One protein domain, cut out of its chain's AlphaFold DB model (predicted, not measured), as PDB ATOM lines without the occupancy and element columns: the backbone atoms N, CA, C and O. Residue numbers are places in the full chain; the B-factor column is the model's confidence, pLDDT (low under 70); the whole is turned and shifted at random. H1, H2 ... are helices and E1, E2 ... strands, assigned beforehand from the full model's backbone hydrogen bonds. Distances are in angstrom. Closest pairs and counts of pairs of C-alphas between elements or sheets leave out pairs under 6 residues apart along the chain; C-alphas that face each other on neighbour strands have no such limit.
ATOM      1  N   HIS A 399     -16.396 -13.478  53.982       97.69
ATOM      2  CA  HIS A 399     -15.481 -13.639  52.853       97.69
ATOM      3  C   HIS A 399     -15.772 -12.619  51.749       97.69
ATOM      4  O   HIS A 399     -16.938 -12.322  51.506       97.69
ATOM      5  N   ASN A 400     -14.759 -12.146  51.010       97.06
ATOM      6  CA  ASN A 400     -14.962 -11.375  49.766       97.06
ATOM      7  C   ASN A 400     -16.013 -10.252  49.902       97.06
ATOM      8  O   ASN A 400     -16.870 -10.104  49.038       97.06
ATOM      9  N   SER A 401     -16.024  -9.531  51.024       98.69
ATOM     10  CA  SER A 401     -17.090  -8.571  51.328       98.69
ATOM     11  C   SER A 401     -16.527  -7.199  51.680       98.69
ATOM     12  O   SER A 401     -15.412  -7.081  52.196       98.69
ATOM     13  N   THR A 402     -17.315  -6.159  51.416       98.75
ATOM     14  CA  THR A 402     -16.940  -4.762  51.648       98.75
ATOM     15  C   THR A 402     -17.827  -4.126  52.720       98.75
ATOM     16  O   THR A 402     -19.046  -4.102  52.590       98.75
ATOM     17  N   PHE A 403     -17.214  -3.561  53.759       98.75
ATOM     18  CA  PHE A 403     -17.867  -2.761  54.798       98.75
ATOM     19  C   PHE A 403     -17.332  -1.339  54.709       98.75
ATOM     20  O   PHE A 403     -16.180  -1.102  55.079       98.75
ATOM     21  N   SER A 404     -18.142  -0.407  54.214       98.50
ATOM     22  CA  SER A 404     -17.715   0.972  53.987       98.50
ATOM     23  C   SER A 404     -18.618   1.979  54.681       98.50
ATOM     24  O   SER A 404     -19.841   1.933  54.549       98.50
ATOM     25  N   GLY A 405     -18.018   2.899  55.434       97.81
ATOM     26  CA  GLY A 405     -18.728   4.056  55.981       97.81
ATOM     27  C   GLY A 405     -19.838   3.742  56.990       97.81
ATOM     28  O   GLY A 405     -20.673   4.608  57.237       97.81
ATOM     29  N   ASN A 406     -19.892   2.533  57.556       98.69
ATOM     30  CA  ASN A 406     -20.891   2.186  58.569       98.69
ATOM     31  C   ASN A 406     -20.556   2.867  59.900       98.69
ATOM     32  O   ASN A 406     -19.382   3.084  60.214       98.69
ATOM     33  N   SER A 407     -21.580   3.203  60.683       97.94
ATOM     34  CA  SER A 407     -21.407   3.958  61.922       97.94
ATOM     35  C   SER A 407     -22.138   3.338  63.104       97.94
ATOM     36  O   SER A 407     -23.313   2.996  63.005       97.94
ATOM     37  N   SER A 408     -21.478   3.287  64.257       96.81
ATOM     38  CA  SER A 408     -22.120   3.033  65.545       96.81
ATOM     39  C   SER A 408     -21.841   4.150  66.550       96.81
ATOM     40  O   SER A 408     -20.912   4.953  66.392       96.81
ATOM     41  N   VAL A 409     -22.660   4.234  67.598       95.38
ATOM     42  CA  VAL A 409     -22.412   5.169  68.705       95.38
ATOM     43  C   VAL A 409     -21.438   4.591  69.729       95.38
ATOM     44  O   VAL A 409     -20.699   5.367  70.314       95.38
ATOM     45  N   PHE A 410     -21.373   3.276  69.953       92.94
ATOM     46  CA  PHE A 410     -20.484   2.681  70.964       92.94
ATOM     47  C   PHE A 410     -19.308   1.929  70.353       92.94
ATOM     48  O   PHE A 410     -18.257   2.527  70.180       92.94
ATOM     49  N   ASP A 411     -19.442   0.639  70.062       94.62
ATOM     50  CA  ASP A 411     -18.335  -0.189  69.587       94.62
ATOM     51  C   ASP A 411     -18.660  -0.810  68.221       94.62
ATOM     52  O   ASP A 411     -19.828  -0.989  67.850       94.62
ATOM     53  N   GLY A 412     -17.618  -1.158  67.461       94.62
ATOM     54  CA  GLY A 412     -17.768  -1.879  66.196       94.62
ATOM     55  C   GLY A 412     -18.482  -1.052  65.131       94.62
ATOM     56  O   GLY A 412     -19.608  -1.380  64.766       94.62
ATOM     57  N   GLY A 413     -17.863   0.021  64.634       95.88
ATOM     58  CA  GLY A 413     -18.496   0.884  63.624       95.88
ATOM     59  C   GLY A 413     -18.924   0.102  62.377       95.88
ATOM     60  O   GLY A 413     -20.039   0.263  61.891       95.88
ATOM     61  N   GLY A 414     -18.082  -0.826  61.914       97.12
ATOM     62  CA  GLY A 414     -18.439  -1.807  60.888       97.12
ATOM     63  C   GLY A 414     -19.086  -3.055  61.482       97.12
ATOM     64  O   GLY A 414     -20.253  -3.354  61.226       97.12
ATOM     65  N   ILE A 415     -18.307  -3.801  62.266       96.75
ATOM     66  CA  ILE A 415     -18.683  -5.120  62.782       96.75
ATOM     67  C   ILE A 415     -18.480  -5.157  64.293       96.75
ATOM     68  O   ILE A 415     -17.407  -4.829  64.797       96.75
ATOM     69  N   PHE A 416     -19.486  -5.642  65.009       95.25
ATOM     70  CA  PHE A 416     -19.405  -5.987  66.419       95.25
ATOM     71  C   PHE A 416     -19.760  -7.463  66.601       95.25
ATOM     72  O   PHE A 416     -20.861  -7.881  66.234       95.25
ATOM     73  N   ALA A 417     -18.858  -8.258  67.178       91.69
ATOM     74  CA  ALA A 417     -19.084  -9.687  67.384       91.69
ATOM     75  C   ALA A 417     -18.666 -10.172  68.785       91.69
ATOM     76  O   ALA A 417     -17.520  -9.998  69.212       91.69
ATOM     77  N   LEU A 418     -19.601 -10.843  69.470       84.25
ATOM     78  CA  LEU A 418     -19.429 -11.519  70.760       84.25
ATOM     79  C   LEU A 418     -19.767 -13.008  70.619       84.25
ATOM     80  O   LEU A 418     -20.891 -13.354  70.240       84.25
ATOM     81  N   GLY A 419     -18.854 -13.904  70.997       71.06
ATOM     82  CA  GLY A 419     -19.114 -15.340  70.861       71.06
ATOM     83  C   GLY A 419     -18.141 -16.265  71.587       71.06
ATOM     84  O   GLY A 419     -17.032 -15.889  71.958       71.06
ATOM     85  N   SER A 420     -18.571 -17.515  71.775       70.38
ATOM     86  CA  SER A 420     -17.745 -18.603  72.337       70.38
ATOM     87  C   SER A 420     -16.877 -19.312  71.286       70.38
ATOM     88  O   SER A 420     -16.169 -20.269  71.598       70.38
ATOM     89  N   LYS A 421     -16.961 -18.858  70.031       78.88
ATOM     90  CA  LYS A 421     -16.354 -19.445  68.837       78.88
ATOM     91  C   LYS A 421     -15.671 -18.345  68.016       78.88
ATOM     92  O   LYS A 421     -16.070 -17.184  68.132       78.88
ATOM     93  N   PRO A 422     -14.632 -18.678  67.233       78.56
ATOM     94  CA  PRO A 422     -13.845 -17.683  66.515       78.56
ATOM     95  C   PRO A 422     -14.651 -17.017  65.394       78.56
ATOM     96  O   PRO A 422     -15.409 -17.674  64.680       78.56
ATOM     97  N   VAL A 423     -14.436 -15.715  65.219       87.81
ATOM     98  CA  VAL A 423     -14.848 -14.978  64.019       87.81
ATOM     99  C   VAL A 423     -13.810 -15.236  62.923       87.81
ATOM    100  O   VAL A 423     -12.623 -15.382  63.218       87.81
ATOM    101  N   THR A 424     -14.236 -15.327  61.664       92.25
ATOM    102  CA  THR A 424     -13.340 -15.469  60.506       92.25
ATOM    103  C   THR A 424     -13.639 -14.392  59.473       92.25
ATOM    104  O   THR A 424     -14.773 -14.274  59.017       92.25
ATOM    105  N   VAL A 425     -12.623 -13.620  59.092       95.38
ATOM    106  CA  VAL A 425     -12.698 -12.598  58.042       95.38
ATOM    107  C   VAL A 425     -11.583 -12.852  57.033       95.38
ATOM    108  O   VAL A 425     -10.405 -12.818  57.383       95.38
ATOM    109  N   ILE A 426     -11.939 -13.142  55.784       97.06
ATOM    110  CA  ILE A 426     -10.970 -13.464  54.728       97.06
ATOM    111  C   ILE A 426     -11.263 -12.626  53.489       97.06
ATOM    112  O   ILE A 426     -12.426 -12.429  53.131       97.06
ATOM    113  N   ASN A 427     -10.213 -12.156  52.809       97.56
ATOM    114  CA  ASN A 427     -10.326 -11.494  51.508       97.56
ATOM    115  C   ASN A 427     -11.349 -10.342  51.517       97.56
ATOM    116  O   ASN A 427     -12.166 -10.243  50.613       97.56
ATOM    117  N   SER A 428     -11.406  -9.534  52.574       98.50
ATOM    118  CA  SER A 428     -12.464  -8.525  52.746       98.50
ATOM    119  C   SER A 428     -11.889  -7.113  52.861       98.50
ATOM    120  O   SER A 428     -10.698  -6.934  53.119       98.50
ATOM    121  N   THR A 429     -12.725  -6.097  52.664       98.69
ATOM    122  CA  THR A 429     -12.331  -4.683  52.753       98.69
ATOM    123  C   THR A 429     -13.225  -3.969  53.762       98.69
ATOM    124  O   THR A 429     -14.423  -3.842  53.545       98.69
ATOM    125  N   ILE A 430     -12.661  -3.497  54.872       98.56
ATOM    126  CA  ILE A 430     -13.384  -2.850  55.976       98.56
ATOM    127  C   ILE A 430     -12.803  -1.453  56.169       98.56
ATOM    128  O   ILE A 430     -11.722  -1.290  56.742       98.56
ATOM    129  N   VAL A 431     -13.484  -0.435  55.648       98.19
ATOM    130  CA  VAL A 431     -12.907   0.904  55.514       98.19
ATOM    131  C   VAL A 431     -13.848   2.036  55.885       98.19
ATOM    132  O   VAL A 431     -15.054   1.964  55.680       98.19
ATOM    133  N   GLY A 432     -13.287   3.112  56.437       96.88
ATOM    134  CA  GLY A 432     -14.040   4.335  56.729       96.88
ATOM    135  C   GLY A 432     -15.186   4.176  57.734       96.88
ATOM    136  O   GLY A 432     -16.026   5.065  57.818       96.88
ATOM    137  N   ASN A 433     -15.254   3.065  58.470       98.38
ATOM    138  CA  ASN A 433     -16.300   2.831  59.461       98.38
ATOM    139  C   ASN A 433     -15.984   3.588  60.758       98.38
ATOM    140  O   ASN A 433     -14.817   3.780  61.107       98.38
ATOM    141  N   VAL A 434     -17.014   4.035  61.476       97.25
ATOM    142  CA  VAL A 434     -16.857   4.958  62.607       97.25
ATOM    143  C   VAL A 434     -17.618   4.468  63.834       97.25
ATOM    144  O   VAL A 434     -18.798   4.159  63.766       97.25
ATOM    145  N   ALA A 435     -16.957   4.453  64.985       96.00
ATOM    146  CA  ALA A 435     -17.588   4.361  66.291       96.00
ATOM    147  C   ALA A 435     -17.447   5.732  66.983       96.00
ATOM    148  O   ALA A 435     -16.337   6.216  67.192       96.00
ATOM    149  N   THR A 436     -18.562   6.415  67.254       84.12
ATOM    150  CA  THR A 436     -18.592   7.865  67.578       84.12
ATOM    151  C   THR A 436     -18.662   8.193  69.079       84.12
ATOM    152  O   THR A 436     -18.951   9.326  69.479       84.12
ATOM    153  N   GLY A 437     -18.412   7.211  69.940       73.38
ATOM    154  CA  GLY A 437     -18.869   7.211  71.328       73.38
ATOM    155  C   GLY A 437     -18.107   8.060  72.324       73.38
ATOM    156  O   GLY A 437     -17.512   7.493  73.226       73.38
ATOM    157  N   SER A 438     -18.220   9.391  72.252       65.62
ATOM    158  CA  SER A 438     -17.965  10.363  73.343       65.62
ATOM    159  C   SER A 438     -16.819  10.025  74.330       65.62
ATOM    160  O   SER A 438     -16.935  10.297  75.528       65.62
ATOM    161  N   GLY A 439     -15.705   9.461  73.855       67.06
ATOM    162  CA  GLY A 439     -14.508   9.149  74.640       67.06
ATOM    163  C   GLY A 439     -14.364   7.711  75.166       67.06
ATOM    164  O   GLY A 439     -13.441   7.481  75.948       67.06
ATOM    165  N   ILE A 440     -15.230   6.759  74.801       79.38
ATOM    166  CA  ILE A 440     -15.158   5.348  75.250       79.38
ATOM    167  C   ILE A 440     -15.314   4.303  74.134       79.38
ATOM    168  O   ILE A 440     -15.261   3.109  74.433       79.38
ATOM    169  N   SER A 441     -15.503   4.721  72.883       89.19
ATOM    170  CA  SER A 441     -15.736   3.811  71.754       89.19
ATOM    171  C   SER A 441     -14.497   3.018  71.335       89.19
ATOM    172  O   SER A 441     -13.375   3.535  71.377       89.19
ATOM    173  N   ASN A 442     -14.695   1.772  70.889       92.50
ATOM    174  CA  ASN A 442     -13.629   0.917  70.378       92.50
ATOM    175  C   ASN A 442     -13.972   0.207  69.065       92.50
ATOM    176  O   ASN A 442     -15.121  -0.141  68.798       92.50
ATOM    177  N   GLY A 443     -12.940  -0.086  68.268       92.69
ATOM    178  CA  GLY A 443     -13.073  -0.924  67.078       92.69
ATOM    179  C   GLY A 443     -13.908  -0.255  65.994       92.69
ATOM    180  O   GLY A 443     -14.961  -0.765  65.629       92.69
ATOM    181  N   GLY A 444     -13.455   0.885  65.470       94.56
ATOM    182  CA  GLY A 444     -14.164   1.604  64.405       94.56
ATOM    183  C   GLY A 444     -14.468   0.709  63.205       94.56
ATOM    184  O   GLY A 444     -15.566   0.757  62.664       94.56
ATOM    185  N   GLY A 445     -13.533  -0.171  62.836       96.06
ATOM    186  CA  GLY A 445     -13.766  -1.223  61.847       96.06
ATOM    187  C   GLY A 445     -14.432  -2.439  62.481       96.06
ATOM    188  O   GLY A 445     -15.565  -2.781  62.141       96.06
ATOM    189  N   ILE A 446     -13.718  -3.088  63.404       95.00
ATOM    190  CA  ILE A 446     -14.141  -4.349  64.019       95.00
ATOM    191  C   ILE A 446     -13.965  -4.300  65.538       95.00
ATOM    192  O   ILE A 446     -12.876  -4.011  66.037       95.00
ATOM    193  N   TYR A 447     -15.005  -4.674  66.273       93.81
ATOM    194  CA  TYR A 447     -14.928  -5.004  67.691       93.81
ATOM    195  C   TYR A 447     -15.169  -6.499  67.903       93.81
ATOM    196  O   TYR A 447     -16.190  -7.049  67.481       93.81
ATOM    197  N   LEU A 448     -14.227  -7.149  68.581       88.75
ATOM    198  CA  LEU A 448     -14.185  -8.583  68.819       88.75
ATOM    199  C   LEU A 448     -14.031  -8.864  70.308       88.75
ATOM    200  O   LEU A 448     -13.103  -8.388  70.965       88.75
ATOM    201  N   PHE A 449     -14.897  -9.730  70.822       79.94
ATOM    202  CA  PHE A 449     -14.726 -10.308  72.147       79.94
ATOM    203  C   PHE A 449     -15.123 -11.785  72.112       79.94
ATOM    204  O   PHE A 449     -16.294 -12.152  72.255       79.94
ATOM    205  N   SER A 450     -14.124 -12.640  71.896       70.81
ATOM    206  CA  SER A 450     -14.263 -14.095  71.869       70.81
ATOM    207  C   SER A 450     -13.253 -14.774  72.788       70.81
ATOM    208  O   SER A 450     -12.202 -14.225  73.114       70.81
ATOM    209  N   THR A 451     -13.581 -15.987  73.233       72.31
ATOM    210  CA  THR A 451     -12.686 -16.805  74.070       72.31
ATOM    211  C   THR A 451     -11.536 -17.435  73.282       72.31
ATOM    212  O   THR A 451     -10.493 -17.715  73.869       72.31
ATOM    213  N   ASP A 452     -11.724 -17.630  71.973       74.81
ATOM    214  CA  ASP A 452     -10.704 -18.087  71.025       74.81
ATOM    215  C   ASP A 452     -10.293 -16.933  70.096       74.81
ATOM    216  O   ASP A 452     -11.151 -16.113  69.758       74.81
ATOM    217  N   PRO A 453      -9.026 -16.847  69.645       74.56
ATOM    218  CA  PRO A 453      -8.589 -15.776  68.756       74.56
ATOM    219  C   PRO A 453      -9.358 -15.780  67.430       74.56
ATOM    220  O   PRO A 453      -9.531 -16.826  66.804       74.56
ATOM    221  N   THR A 454      -9.769 -14.597  66.980       84.50
ATOM    222  CA  THR A 454     -10.383 -14.393  65.657       84.50
ATOM    223  C   THR A 454      -9.348 -14.600  64.544       84.50
ATOM    224  O   THR A 454      -8.167 -14.323  64.744       84.50
ATOM    225  N   LEU A 455      -9.757 -15.082  63.368       90.56
ATOM    226  CA  LEU A 455      -8.893 -15.208  62.189       90.56
ATOM    227  C   LEU A 455      -9.199 -14.086  61.196       90.56
ATOM    228  O   LEU A 455     -10.320 -13.989  60.703       90.56
ATOM    229  N   ILE A 456      -8.199 -13.270  60.871       94.44
ATOM    230  CA  ILE A 456      -8.274 -12.255  59.816       94.44
ATOM    231  C   ILE A 456      -7.145 -12.535  58.826       94.44
ATOM    232  O   ILE A 456      -5.984 -12.599  59.231       94.44
ATOM    233  N   MET A 457      -7.453 -12.724  57.544       95.94
ATOM    234  CA  MET A 457      -6.448 -12.970  56.498       95.94
ATOM    235  C   MET A 457      -6.797 -12.247  55.203       95.94
ATOM    236  O   MET A 457      -7.978 -12.082  54.890       95.94
ATOM    237  N   ASN A 458      -5.786 -11.847  54.426       97.12
ATOM    238  CA  ASN A 458      -5.974 -11.200  53.121       97.12
ATOM    239  C   ASN A 458      -6.969 -10.029  53.168       97.12
ATOM    240  O   ASN A 458      -7.717  -9.811  52.221       97.12
ATOM    241  N   THR A 459      -7.052  -9.311  54.286       98.31
ATOM    242  CA  THR A 459      -8.099  -8.311  54.521       98.31
ATOM    243  C   THR A 459      -7.489  -6.922  54.666       98.31
ATOM    244  O   THR A 459      -6.465  -6.741  55.333       98.31
ATOM    245  N   ILE A 460      -8.134  -5.934  54.044       98.56
ATOM    246  CA  ILE A 460      -7.822  -4.513  54.216       98.56
ATOM    247  C   ILE A 460      -8.709  -3.953  55.324       98.56
ATOM    248  O   ILE A 460      -9.933  -4.032  55.234       98.56
ATOM    249  N   ILE A 461      -8.099  -3.346  56.340       98.19
ATOM    250  CA  ILE A 461      -8.791  -2.635  57.418       98.19
ATOM    251  C   ILE A 461      -8.170  -1.245  57.526       98.19
ATOM    252  O   ILE A 461      -7.092  -1.087  58.100       98.19
ATOM    253  N   ALA A 462      -8.807  -0.242  56.918       97.38
ATOM    254  CA  ALA A 462      -8.179   1.065  56.760       97.38
ATOM    255  C   ALA A 462      -9.113   2.265  56.930       97.38
ATOM    256  O   ALA A 462     -10.249   2.270  56.465       97.38
ATOM    257  N   GLY A 463      -8.618   3.331  57.560       96.50
ATOM    258  CA  GLY A 463      -9.376   4.580  57.701       96.50
ATOM    259  C   GLY A 463     -10.581   4.503  58.640       96.50
ATOM    260  O   GLY A 463     -11.409   5.412  58.622       96.50
ATOM    261  N   ASN A 464     -10.704   3.439  59.437       97.69
ATOM    262  CA  ASN A 464     -11.766   3.334  60.433       97.69
ATOM    263  C   ASN A 464     -11.430   4.157  61.687       97.69
ATOM    264  O   ASN A 464     -10.255   4.376  61.984       97.69
ATOM    265  N   GLN A 465     -12.444   4.627  62.415       95.81
ATOM    266  CA  GLN A 465     -12.286   5.594  63.508       95.81
ATOM    267  C   GLN A 465     -13.045   5.173  64.771       95.81
ATOM    268  O   GLN A 465     -14.199   4.770  64.698       95.81
ATOM    269  N   ALA A 466     -12.397   5.304  65.930       94.50
ATOM    270  CA  ALA A 466     -12.973   5.166  67.271       94.50
ATOM    271  C   ALA A 466     -12.114   5.955  68.280       94.50
ATOM    272  O   ALA A 466     -11.024   6.421  67.932       94.50
ATOM    273  N   ASP A 467     -12.559   6.085  69.531       89.19
ATOM    274  CA  ASP A 467     -11.769   6.740  70.586       89.19
ATOM    275  C   ASP A 467     -10.520   5.923  70.971       89.19
ATOM    276  O   ASP A 467      -9.460   6.483  71.256       89.19
ATOM    277  N   SER A 468     -10.630   4.593  70.964       83.06
ATOM    278  CA  SER A 468      -9.559   3.637  71.268       83.06
ATOM    279  C   SER A 468      -9.631   2.439  70.312       83.06
ATOM    280  O   SER A 468     -10.704   2.066  69.864       83.06
ATOM    281  N   GLY A 469      -8.499   1.829  69.938       79.31
ATOM    282  CA  GLY A 469      -8.503   0.692  68.997       79.31
ATOM    283  C   GLY A 469      -9.215   1.007  67.671       79.31
ATOM    284  O   GLY A 469     -10.170   0.326  67.310       79.31
ATOM    285  N   GLN A 470      -8.782   2.069  66.978       84.81
ATOM    286  CA  GLN A 470      -9.471   2.682  65.825       84.81
ATOM    287  C   GLN A 470      -9.859   1.690  64.723       84.81
ATOM    288  O   GLN A 470     -10.989   1.712  64.242       84.81
ATOM    289  N   GLN A 471      -8.946   0.791  64.354       94.44
ATOM    290  CA  GLN A 471      -9.192  -0.212  63.317       94.44
ATOM    291  C   GLN A 471      -9.886  -1.455  63.889       94.44
ATOM    292  O   GLN A 471     -10.964  -1.838  63.433       94.44
ATOM    293  N   ILE A 472      -9.269  -2.070  64.904       93.56
ATOM    294  CA  ILE A 472      -9.700  -3.333  65.510       93.56
ATOM    295  C   ILE A 472      -9.552  -3.236  67.030       93.56
ATOM    296  O   ILE A 472      -8.508  -2.805  67.527       93.56
ATOM    297  N   ALA A 473     -10.561  -3.699  67.761       92.12
ATOM    298  CA  ALA A 473     -10.496  -3.931  69.198       92.12
ATOM    299  C   ALA A 473     -10.746  -5.416  69.498       92.12
ATOM    300  O   ALA A 473     -11.790  -5.939  69.126       92.12
ATOM    301  N   GLY A 474      -9.791  -6.083  70.155       88.75
ATOM    302  CA  GLY A 474      -9.827  -7.522  70.453       88.75
ATOM    303  C   GLY A 474      -8.659  -8.301  69.836       88.75
ATOM    304  O   GLY A 474      -7.910  -7.772  69.014       88.75
ATOM    305  N   ASP A 475      -8.494  -9.559  70.253       87.44
ATOM    306  CA  ASP A 475      -7.392 -10.420  69.808       87.44
ATOM    307  C   ASP A 475      -7.716 -11.120  68.478       87.44
ATOM    308  O   ASP A 475      -8.760 -11.762  68.319       87.44
ATOM    309  N   PHE A 476      -6.773 -11.062  67.536       90.06
ATOM    310  CA  PHE A 476      -6.862 -11.763  66.257       90.06
ATOM    311  C   PHE A 476      -5.534 -12.419  65.857       90.06
ATOM    312  O   PHE A 476      -4.459 -12.120  66.379       90.06
ATOM    313  N   THR A 477      -5.634 -13.343  64.912       89.75
ATOM    314  CA  THR A 477      -4.550 -14.093  64.277       89.75
ATOM    315  C   THR A 477      -4.700 -14.024  62.761       89.75
ATOM    316  O   THR A 477      -5.709 -13.538  62.254       89.75
ATOM    317  N   GLY A 478      -3.704 -14.540  62.041       85.62
ATOM    318  CA  GLY A 478      -3.672 -14.564  60.581       85.62
ATOM    319  C   GLY A 478      -2.621 -13.618  60.003       85.62
ATOM    320  O   GLY A 478      -2.012 -12.815  60.713       85.62
ATOM    321  N   THR A 479      -2.345 -13.783  58.714       83.12
ATOM    322  CA  THR A 479      -1.264 -13.105  57.984       83.12
ATOM    323  C   THR A 479      -1.796 -12.456  56.710       83.12
ATOM    324  O   THR A 479      -2.948 -12.672  56.339       83.12
ATOM    325  N   ALA A 480      -0.943 -11.665  56.049       91.44
ATOM    326  CA  ALA A 480      -1.261 -10.973  54.800       91.44
ATOM    327  C   ALA A 480      -2.468 -10.021  54.920       91.44
ATOM    328  O   ALA A 480      -3.357 -10.013  54.084       91.44
ATOM    329  N   ASN A 481      -2.512  -9.216  55.983       95.75
ATOM    330  CA  ASN A 481      -3.501  -8.147  56.145       95.75
ATOM    331  C   ASN A 481      -2.830  -6.784  55.996       95.75
ATOM    332  O   ASN A 481      -1.662  -6.633  56.360       95.75
ATOM    333  N   ILE A 482      -3.593  -5.781  55.565       96.56
ATOM    334  CA  ILE A 482      -3.173  -4.377  55.596       96.56
ATOM    335  C   ILE A 482      -4.064  -3.641  56.587       96.56
ATOM    336  O   ILE A 482      -5.270  -3.525  56.378       96.56
ATOM    337  N   ILE A 483      -3.461  -3.157  57.674       95.56
ATOM    338  CA  ILE A 483      -4.145  -2.416  58.735       95.56
ATOM    339  C   ILE A 483      -3.466  -1.055  58.870       95.56
ATOM    340  O   ILE A 483      -2.305  -0.992  59.275       95.56
ATOM    341  N   GLN A 484      -4.162   0.024  58.513       93.56
ATOM    342  CA  GLN A 484      -3.583   1.374  58.523       93.56
ATOM    343  C   GLN A 484      -4.626   2.477  58.738       93.56
ATOM    344  O   GLN A 484      -5.804   2.309  58.457       93.56
ATOM    345  N   GLU A 485      -4.196   3.653  59.189       91.81
ATOM    346  CA  GLU A 485      -5.123   4.729  59.582       91.81
ATOM    347  C   GLU A 485      -5.805   5.464  58.418       91.81
ATOM    348  O   GLU A 485      -6.673   6.301  58.642       91.81
ATOM    349  N   SER A 486      -5.426   5.202  57.166       92.88
ATOM    350  CA  SER A 486      -5.972   5.899  55.997       92.88
ATOM    351  C   SER A 486      -6.057   4.979  54.789       92.88
ATOM    352  O   SER A 486      -5.263   4.057  54.657       92.88
ATOM    353  N   ILE A 487      -6.984   5.247  53.874       93.38
ATOM    354  CA  ILE A 487      -7.095   4.529  52.595       93.38
ATOM    355  C   ILE A 487      -6.180   5.099  51.493       93.38
ATOM    356  O   ILE A 487      -6.079   4.513  50.416       93.38
ATOM    357  N   ALA A 488      -5.532   6.246  51.734       91.06
ATOM    358  CA  ALA A 488      -4.684   6.911  50.743       91.06
ATOM    359  C   ALA A 488      -3.534   6.007  50.267       91.06
ATOM    360  O   ALA A 488      -2.862   5.372  51.077       91.06
ATOM    361  N   GLY A 489      -3.320   5.969  48.947       85.56
ATOM    362  CA  GLY A 489      -2.320   5.106  48.307       85.56
ATOM    363  C   GLY A 489      -2.691   3.618  48.273       85.56
ATOM    364  O   GLY A 489      -1.908   2.817  47.785       85.56
ATOM    365  N   LEU A 490      -3.871   3.235  48.781       91.56
ATOM    366  CA  LEU A 490      -4.314   1.841  48.830       91.56
ATOM    367  C   LEU A 490      -5.547   1.596  47.956       91.56
ATOM    368  O   LEU A 490      -5.551   0.680  47.131       91.56
ATOM    369  N   LEU A 491      -6.586   2.412  48.139       95.56
ATOM    370  CA  LEU A 491      -7.909   2.208  47.550       95.56
ATOM    371  C   LEU A 491      -8.409   3.451  46.824       95.56
ATOM    372  O   LEU A 491      -8.108   4.580  47.219       95.56
ATOM    373  N   ASP A 492      -9.250   3.234  45.815       92.25
ATOM    374  CA  ASP A 492     -10.161   4.266  45.334       92.25
ATOM    375  C   ASP A 492     -11.063   4.724  46.491       92.25
ATOM    376  O   ASP A 492     -11.679   3.908  47.184       92.25
ATOM    377  N   ALA A 493     -11.121   6.037  46.718       89.94
ATOM    378  CA  ALA A 493     -11.886   6.623  47.808       89.94
ATOM    379  C   ALA A 493     -13.401   6.465  47.624       89.94
ATOM    380  O   ALA A 493     -14.138   6.489  48.608       89.94
ATOM    381  N   GLU A 494     -13.872   6.298  46.387       92.06
ATOM    382  CA  GLU A 494     -15.290   6.134  46.093       92.06
ATOM    383  C   GLU A 494     -15.685   4.651  46.057       92.06
ATOM    384  O   GLU A 494     -15.113   3.846  45.318       92.06
ATOM    385  N   LEU A 495     -16.706   4.288  46.840       95.00
ATOM    386  CA  LEU A 495     -17.359   2.987  46.732       95.00
ATOM    387  C   LEU A 495     -18.253   2.983  45.485       95.00
ATOM    388  O   LEU A 495     -19.271   3.679  45.439       95.00
ATOM    389  N   LYS A 496     -17.906   2.177  44.479       94.44
ATOM    390  CA  LYS A 496     -18.566   2.217  43.168       94.44
ATOM    391  C   LYS A 496     -18.819   0.833  42.584       94.44
ATOM    392  O   LYS A 496     -18.353  -0.183  43.096       94.44
ATOM    393  N   ASP A 497     -19.599   0.807  41.511       93.25
ATOM    394  CA  ASP A 497     -19.777  -0.395  40.706       93.25
ATOM    395  C   ASP A 497     -18.510  -0.638  39.871       93.25
ATOM    396  O   ASP A 497     -18.170   0.157  38.993       93.25
ATOM    397  N   ASN A 498     -17.801  -1.728  40.175       93.62
ATOM    398  CA  ASN A 498     -16.616  -2.170  39.440       93.62
ATOM    399  C   ASN A 498     -16.878  -3.447  38.616       93.62
ATOM    400  O   ASN A 498     -15.941  -4.200  38.339       93.62
ATOM    401  N   GLY A 499     -18.135  -3.696  38.233       88.25
ATOM    402  CA  GLY A 499     -18.543  -4.770  37.324       88.25
ATOM    403  C   GLY A 499     -19.086  -6.038  37.990       88.25
ATOM    404  O   GLY A 499     -19.230  -7.045  37.302       88.25
ATOM    405  N   GLY A 500     -19.365  -6.005  39.296       92.38
ATOM    406  CA  GLY A 500     -19.862  -7.141  40.084       92.38
ATOM    407  C   GLY A 500     -21.322  -7.001  40.539       92.38
ATOM    408  O   GLY A 500     -21.959  -5.997  40.231       92.38
ATOM    409  N   PRO A 501     -21.861  -7.971  41.309       92.38
ATOM    410  CA  PRO A 501     -23.224  -7.898  41.848       92.38
ATOM    411  C   PRO A 501     -23.384  -6.828  42.939       92.38
ATOM    412  O   PRO A 501     -24.491  -6.359  43.195       92.38
ATOM    413  N   THR A 502     -22.285  -6.425  43.580       97.38
ATOM    414  CA  THR A 502     -22.256  -5.435  44.661       97.38
ATOM    415  C   THR A 502     -21.108  -4.440  44.458       97.38
ATOM    416  O   THR A 502     -20.136  -4.711  43.745       97.38
ATOM    417  N   LYS A 503     -21.217  -3.244  45.057       97.81
ATOM    418  CA  LYS A 503     -20.189  -2.193  44.933       97.81
ATOM    419  C   LYS A 503     -18.925  -2.537  45.725       97.81
ATOM    420  O   LYS A 503     -19.025  -3.049  46.837       97.81
ATOM    421  N   THR A 504     -17.757  -2.162  45.206       97.50
ATOM    422  CA  THR A 504     -16.441  -2.405  45.828       97.50
ATOM    423  C   THR A 504     -15.555  -1.159  45.811       97.50
ATOM    424  O   THR A 504     -15.772  -0.231  45.029       97.50
ATOM    425  N   HIS A 505     -14.532  -1.142  46.668       97.62
ATOM    426  CA  HIS A 505     -13.384  -0.243  46.515       97.62
ATOM    427  C   HIS A 505     -12.333  -0.931  45.641       97.62
ATOM    428  O   HIS A 505     -11.833  -1.995  46.009       97.62
ATOM    429  N   ALA A 506     -12.004  -0.336  44.495       95.44
ATOM    430  CA  ALA A 506     -10.923  -0.829  43.646       95.44
ATOM    431  C   ALA A 506      -9.554  -0.492  44.258       95.44
ATOM    432  O   ALA A 506      -9.416   0.515  44.959       95.44
ATOM    433  N   LEU A 507      -8.537  -1.306  43.971       94.94
ATOM    434  CA  LEU A 507      -7.154  -0.988  44.337       94.94
ATOM    435  C   LEU A 507      -6.591   0.107  43.418       94.94
ATOM    436  O   LEU A 507      -6.891   0.140  42.223       94.94
ATOM    437  N   LEU A 508      -5.757   0.992  43.969       88.69
ATOM    438  CA  LEU A 508      -4.947   1.918  43.166       88.69
ATOM    439  C   LEU A 508      -3.808   1.163  42.462       88.69
ATOM    440  O   LEU A 508      -3.382   0.113  42.933       88.69
ATOM    441  N   SER A 509      -3.295   1.688  41.346       80.88
ATOM    442  CA  SER A 509      -2.292   1.002  40.508       80.88
ATOM    443  C   SER A 509      -0.959   0.708  41.207       80.88
ATOM    444  O   SER A 509      -0.244  -0.192  40.791       80.88
ATOM    445  N   ASP A 510      -0.625   1.470  42.243       79.38
ATOM    446  CA  ASP A 510       0.572   1.351  43.083       79.38
ATOM    447  C   ASP A 510       0.254   0.810  44.490       79.38
ATOM    448  O   ASP A 510       1.066   0.906  45.411       79.38
ATOM    449  N   SER A 511      -0.943   0.250  44.667       91.75
ATOM    450  CA  SER A 511      -1.420  -0.226  45.958       91.75
ATOM    451  C   SER A 511      -0.563  -1.370  46.492       91.75
ATOM    452  O   SER A 511      -0.371  -2.389  45.833       91.75
ATOM    453  N   ALA A 512      -0.141  -1.251  47.753       89.31
ATOM    454  CA  ALA A 512       0.587  -2.303  48.468       89.31
ATOM    455  C   ALA A 512      -0.233  -3.595  48.677       89.31
ATOM    456  O   ALA A 512       0.303  -4.587  49.166       89.31
ATOM    457  N   ALA A 513      -1.527  -3.578  48.355       93.56
ATOM    458  CA  ALA A 513      -2.388  -4.752  48.387       93.56
ATOM    459  C   ALA A 513      -2.226  -5.666  47.163       93.56
ATOM    460  O   ALA A 513      -2.587  -6.840  47.260       93.56
ATOM    461  N   ILE A 514      -1.701  -5.151  46.046       90.62
ATOM    462  CA  ILE A 514      -1.586  -5.900  44.790       90.62
ATOM    463  C   ILE A 514      -0.536  -7.012  44.934       90.62
ATOM    464  O   ILE A 514       0.594  -6.753  45.343       90.62
ATOM    465  N   ASN A 515      -0.910  -8.245  44.589       87.94
ATOM    466  CA  ASN A 515      -0.114  -9.470  44.646       87.94
ATOM    467  C   ASN A 515       0.553  -9.715  46.014       87.94
ATOM    468  O   ASN A 515       1.649 -10.274  46.092       87.94
ATOM    469  N   ALA A 516      -0.079  -9.276  47.106       88.62
ATOM    470  CA  ALA A 516       0.493  -9.329  48.457       88.62
ATOM    471  C   ALA A 516      -0.176 -10.363  49.382       88.62
ATOM    472  O   ALA A 516       0.224 -10.517  50.541       88.62
ATOM    473  N   GLY A 517      -1.216 -11.046  48.904       90.69
ATOM    474  CA  GLY A 517      -2.026 -11.971  49.685       90.69
ATOM    475  C   GLY A 517      -1.520 -13.419  49.696       90.69
ATOM    476  O   GLY A 517      -0.593 -13.813  48.990       90.69
ATOM    477  N   ASP A 518      -2.159 -14.243  50.524       90.19
ATOM    478  CA  ASP A 518      -1.911 -15.680  50.648       90.19
ATOM    479  C   ASP A 518      -2.932 -16.499  49.837       90.19
ATOM    480  O   ASP A 518      -4.104 -16.625  50.213       90.19
ATOM    481  N   ASN A 519      -2.471 -17.118  48.745       89.69
ATOM    482  CA  ASN A 519      -3.281 -17.985  47.882       89.69
ATOM    483  C   ASN A 519      -3.894 -19.182  48.629       89.69
ATOM    484  O   ASN A 519      -4.986 -19.644  48.279       89.69
ATOM    485  N   ILE A 520      -3.202 -19.720  49.641       88.75
ATOM    486  CA  ILE A 520      -3.660 -20.896  50.391       88.75
ATOM    487  C   ILE A 520      -4.887 -20.529  51.219       88.75
ATOM    488  O   ILE A 520      -5.836 -21.310  51.275       88.75
ATOM    489  N   ALA A 521      -4.903 -19.336  51.815       88.88
ATOM    490  CA  ALA A 521      -6.041 -18.851  52.587       88.88
ATOM    491  C   ALA A 521      -7.310 -18.760  51.726       88.88
ATOM    492  O   ALA A 521      -8.353 -19.291  52.108       88.88
ATOM    493  N   ALA A 522      -7.201 -18.187  50.524       88.81
ATOM    494  CA  ALA A 522      -8.312 -18.102  49.579       88.81
ATOM    495  C   ALA A 522      -8.771 -19.481  49.080       88.81
ATOM    496  O   ALA A 522      -9.970 -19.755  49.018       88.81
ATOM    497  N   THR A 523      -7.822 -20.378  48.797       88.88
ATOM    498  CA  THR A 523      -8.120 -21.751  48.359       88.88
ATOM    499  C   THR A 523      -8.836 -22.546  49.454       88.88
ATOM    500  O   THR A 523      -9.830 -23.216  49.177       88.88
ATOM    501  N   ASN A 524      -8.379 -22.450  50.706       90.75
ATOM    502  CA  ASN A 524      -9.009 -23.109  51.855       90.75
ATOM    503  C   ASN A 524     -10.408 -22.552  52.143       90.75
ATOM    504  O   ASN A 524     -11.285 -23.299  52.569       90.75
ATOM    505  N   ALA A 525     -10.618 -21.260  51.882       88.88
ATOM    506  CA  ALA A 525     -11.921 -20.609  51.959       88.88
ATOM    507  C   ALA A 525     -12.838 -20.926  50.757       88.88
ATOM    508  O   ALA A 525     -13.986 -20.485  50.739       88.88
ATOM    509  N   GLY A 526     -12.362 -21.684  49.758       93.94
ATOM    510  CA  GLY A 526     -13.135 -22.063  48.571       93.94
ATOM    511  C   GLY A 526     -13.362 -20.926  47.570       93.94
ATOM    512  O   GLY A 526     -14.280 -21.005  46.754       93.94
ATOM    513  N   LEU A 527     -12.552 -19.865  47.620       93.00
ATOM    514  CA  LEU A 527     -12.752 -18.650  46.829       93.00
ATOM    515  C   LEU A 527     -12.074 -18.777  45.461       93.00
ATOM    516  O   LEU A 527     -10.854 -18.895  45.364       93.00
ATOM    517  N   THR A 528     -12.876 -18.745  44.394       94.12
ATOM    518  CA  THR A 528     -12.398 -18.826  42.997       94.12
ATOM    519  C   THR A 528     -12.484 -17.495  42.253       94.12
ATOM    520  O   THR A 528     -11.751 -17.271  41.288       94.12
ATOM    521  N   THR A 529     -13.330 -16.589  42.736       95.56
ATOM    522  CA  THR A 529     -13.503 -15.222  42.239       95.56
ATOM    523  C   THR A 529     -13.304 -14.215  43.366       95.56
ATOM    524  O   THR A 529     -13.344 -14.587  44.545       95.56
ATOM    525  N   ASP A 530     -13.059 -12.952  43.031       97.38
ATOM    526  CA  ASP A 530     -13.148 -11.861  44.007       97.38
ATOM    527  C   ASP A 530     -14.614 -11.470  44.275       97.38
ATOM    528  O   ASP A 530     -15.530 -12.180  43.845       97.38
ATOM    529  N   GLN A 531     -14.856 -10.380  45.015       97.88
ATOM    530  CA  GLN A 531     -16.215  -9.930  45.344       97.88
ATOM    531  C   GLN A 531     -17.089  -9.679  44.103       97.88
ATOM    532  O   GLN A 531     -18.310  -9.773  44.184       97.88
ATOM    533  N   ARG A 532     -16.501  -9.381  42.939       96.44
ATOM    534  CA  ARG A 532     -17.274  -9.133  41.717       96.44
ATOM    535  C   ARG A 532     -17.853 -10.413  41.114       96.44
ATOM    536  O   ARG A 532     -18.693 -10.336  40.221       96.44
ATOM    537  N   GLY A 533     -17.442 -11.578  41.604       93.44
ATOM    538  CA  GLY A 533     -18.024 -12.854  41.220       93.44
ATOM    539  C   GLY A 533     -17.582 -13.325  39.833       93.44
ATOM    540  O   GLY A 533     -16.436 -13.159  39.412       93.44
ATOM    541  N   THR A 534     -18.494 -13.991  39.123       90.81
ATOM    542  CA  THR A 534     -18.188 -14.674  37.856       90.81
ATOM    543  C   THR A 534     -17.554 -13.727  36.831       90.81
ATOM    544  O   THR A 534     -18.116 -12.689  36.505       90.81
ATOM    545  N   GLY A 535     -16.404 -14.124  36.275       88.25
ATOM    546  CA  GLY A 535     -15.633 -13.319  35.317       88.25
ATOM    547  C   GLY A 535     -14.445 -12.572  35.931       88.25
ATOM    548  O   GLY A 535     -13.593 -12.103  35.183       88.25
ATOM    549  N   PHE A 536     -14.337 -12.540  37.262       92.69
ATOM    550  CA  PHE A 536     -13.258 -11.874  37.994       92.69
ATOM    551  C   PHE A 536     -12.527 -12.881  38.884       92.69
ATOM    552  O   PHE A 536     -12.900 -13.118  40.032       92.69
ATOM    553  N   SER A 537     -11.518 -13.551  38.324       93.25
ATOM    554  CA  SER A 537     -10.735 -14.570  39.034       93.25
ATOM    555  C   SER A 537     -10.093 -14.014  40.305       93.25
ATOM    556  O   SER A 537      -9.603 -12.895  40.310       93.25
ATOM    557  N   ARG A 538     -10.066 -14.824  41.371       93.00
ATOM    558  CA  ARG A 538      -9.485 -14.433  42.667       93.00
ATOM    559  C   ARG A 538      -7.960 -14.425  42.691       93.00
ATOM    560  O   ARG A 538      -7.396 -13.941  43.652       93.00
ATOM    561  N   ILE A 539      -7.320 -15.061  41.716       88.94
ATOM    562  CA  ILE A 539      -5.863 -15.117  41.602       88.94
ATOM    563  C   ILE A 539      -5.537 -14.682  40.180       88.94
ATOM    564  O   ILE A 539      -5.723 -15.458  39.235       88.94
ATOM    565  N   VAL A 540      -5.091 -13.440  40.032       81.81
ATOM    566  CA  VAL A 540      -4.562 -12.885  38.783       81.81
ATOM    567  C   VAL A 540      -3.037 -12.841  38.896       81.81
ATOM    568  O   VAL A 540      -2.493 -12.710  39.980       81.81
ATOM    569  N   SER A 541      -2.309 -13.075  37.800       67.44
ATOM    570  CA  SER A 541      -0.828 -13.031  37.795       67.44
ATOM    571  C   SER A 541      -0.115 -13.948  38.816       67.44
ATOM    572  O   SER A 541       1.071 -13.790  39.086       67.44
ATOM    573  N   GLY A 542      -0.808 -14.965  39.342       77.50
ATOM    574  CA  GLY A 542      -0.239 -16.016  40.190       77.50
ATOM    575  C   GLY A 542      -0.266 -15.750  41.698       77.50
ATOM    576  O   GLY A 542      -0.052 -16.699  42.458       77.50
ATOM    577  N   ILE A 543      -0.579 -14.533  42.153       83.75
ATOM    578  CA  ILE A 543      -0.714 -14.188  43.576       83.75
ATOM    579  C   ILE A 543      -2.001 -13.384  43.768       83.75
ATOM    580  O   ILE A 543      -2.326 -12.537  42.960       83.75
ATOM    581  N   ILE A 544      -2.746 -13.680  44.823       91.81
ATOM    582  CA  ILE A 544      -3.956 -12.951  45.199       91.81
ATOM    583  C   ILE A 544      -3.639 -11.569  45.781       91.81
ATOM    584  O   ILE A 544      -2.666 -11.400  46.520       91.81
ATOM    585  N   ASP A 545      -4.524 -10.606  45.556       95.06
ATOM    586  CA  ASP A 545      -4.475  -9.308  46.220       95.06
ATOM    587  C   ASP A 545      -5.053  -9.354  47.642       95.06
ATOM    588  O   ASP A 545      -5.981 -10.100  47.958       95.06
ATOM    589  N   ILE A 546      -4.557  -8.500  48.533       96.94
ATOM    590  CA  ILE A 546      -5.180  -8.295  49.848       96.94
ATOM    591  C   ILE A 546      -6.456  -7.458  49.657       96.94
ATOM    592  O   ILE A 546      -6.428  -6.393  49.053       96.94
ATOM    593  N   GLY A 547      -7.581  -7.896  50.220       97.62
ATOM    594  CA  GLY A 547      -8.868  -7.195  50.172       97.62
ATOM    595  C   GLY A 547      -9.943  -7.919  49.359       97.62
ATOM    596  O   GLY A 547      -9.745  -9.028  48.860       97.62
ATOM    597  N   ALA A 548     -11.116  -7.294  49.237       97.81
ATOM    598  CA  ALA A 548     -12.276  -7.852  48.530       97.81
ATOM    599  C   ALA A 548     -12.192  -7.784  46.996       97.81
ATOM    600  O   ALA A 548     -12.948  -8.474  46.310       97.81
ATOM    601  N   PHE A 549     -11.269  -6.980  46.468       96.88
ATOM    602  CA  PHE A 549     -11.086  -6.716  45.044       96.88
ATOM    603  C   PHE A 549      -9.731  -7.241  44.565       96.88
ATOM    604  O   PHE A 549      -8.729  -7.028  45.240       96.88
ATOM    605  N   GLU A 550      -9.719  -7.869  43.393       94.81
ATOM    606  CA  GLU A 550      -8.518  -8.306  42.678       94.81
ATOM    607  C   GLU A 550      -8.206  -7.344  41.516       94.81
ATOM    608  O   GLU A 550      -9.002  -7.140  40.593       94.81
ATOM    609  N   SER A 551      -7.042  -6.719  41.544       89.88
ATOM    610  CA  SER A 551      -6.570  -5.779  40.543       89.88
ATOM    611  C   SER A 551      -6.293  -6.465  39.207       89.88
ATOM    612  O   SER A 551      -5.649  -7.511  39.155       89.88
ATOM    613  N   PRO A 552      -6.718  -5.860  38.082       73.88
ATOM    614  CA  PRO A 552      -6.280  -6.294  36.761       73.88
ATOM    615  C   PRO A 552      -4.872  -5.777  36.408       73.88
ATOM    616  O   PRO A 552      -4.387  -6.072  35.317       73.88
ATOM    617  N   VAL A 553      -4.245  -4.950  37.260       60.25
ATOM    618  CA  VAL A 553      -2.925  -4.357  36.997       60.25
ATOM    619  C   VAL A 553      -1.852  -5.427  37.156       60.25
ATOM    620  O   VAL A 553      -1.657  -5.971  38.240       60.25
ATOM    621  N   ALA A 554      -1.147  -5.716  36.069       56.66
ATOM    622  CA  ALA A 554       0.008  -6.587  36.100       56.66
ATOM    623  C   ALA A 554       1.240  -5.855  36.627       56.66
ATOM    624  O   ALA A 554       1.445  -4.668  36.366       56.66
ATOM    625  N   VAL A 555       2.028  -6.581  37.413       56.66
ATOM    626  CA  VAL A 555       3.238  -6.076  38.049       56.66
ATOM    627  C   VAL A 555       4.431  -6.600  37.253       56.66
ATOM    628  O   VAL A 555       4.504  -7.815  37.052       56.66
ATOM    629  N   PRO A 556       5.353  -5.718  36.831       67.62
ATOM    630  CA  PRO A 556       6.631  -6.128  36.271       67.62
ATOM    631  C   PRO A 556       7.377  -7.107  37.181       67.62
ATOM    632  O   PRO A 556       7.410  -6.924  38.400       67.62
TER     633      PRO A 556
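AT A GLANCE: This is residues 399 to 556 of the 1076 residues of the protein "Probable extracellular nuclease" of Gimesia maris DSM 8797 (UniProt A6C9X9). With little regular structure, residues 402 to 484 wind in stacked turns, a small solenoid whose short strands form three parallel sheets, E1 E4 E7 E8, E2 E5 and E3 E6. A lobe of loops with H1, residues 485 to 556, packs beside it. The 158 printed residues hold eight named strands, then one named helix, only 36 residues together, mostly strand. The whole is compact, radius of gyration of the C-alphas 15.0 A, spanning 45 by 31 by 28 A.

IN THESE COORDINATES: E1, residues 402 to 404, begins at C-alpha (-16.940, -4.762, 51.648). E2 is 415 to 419, 13.0 A; E3 423 to 426; E4 429 to 431; E5 446 to 450, 12.5 A; E6 454 to 457; E7 460 to 462; E8 482 to 484. H1, 519 to 524, ends at C-alpha (-9.009, -23.109, 51.855).

HOW THE PARTS SIT: Within hydrogen-bond range are, for instance, N 403 and O 429 of E1 and E4, 2.8 A, and N 447 and O 415 of E2 and E5, 2.8 A. The closest C-alphas of E3 and H1, Ile 426 and Ala 522, are 7.4 A apart. In H1 every O i to N i+4 pair is within range.

THE WHOLE: The farthest C-alphas, Ser 438 and Pro 556, are 47.4 A apart. The printed part has no cut. Links E4 to E5, E7 to E8 and E8 to H1 are long. pLDDT is under 70 at 438 to 439, 541 and 553 to 556.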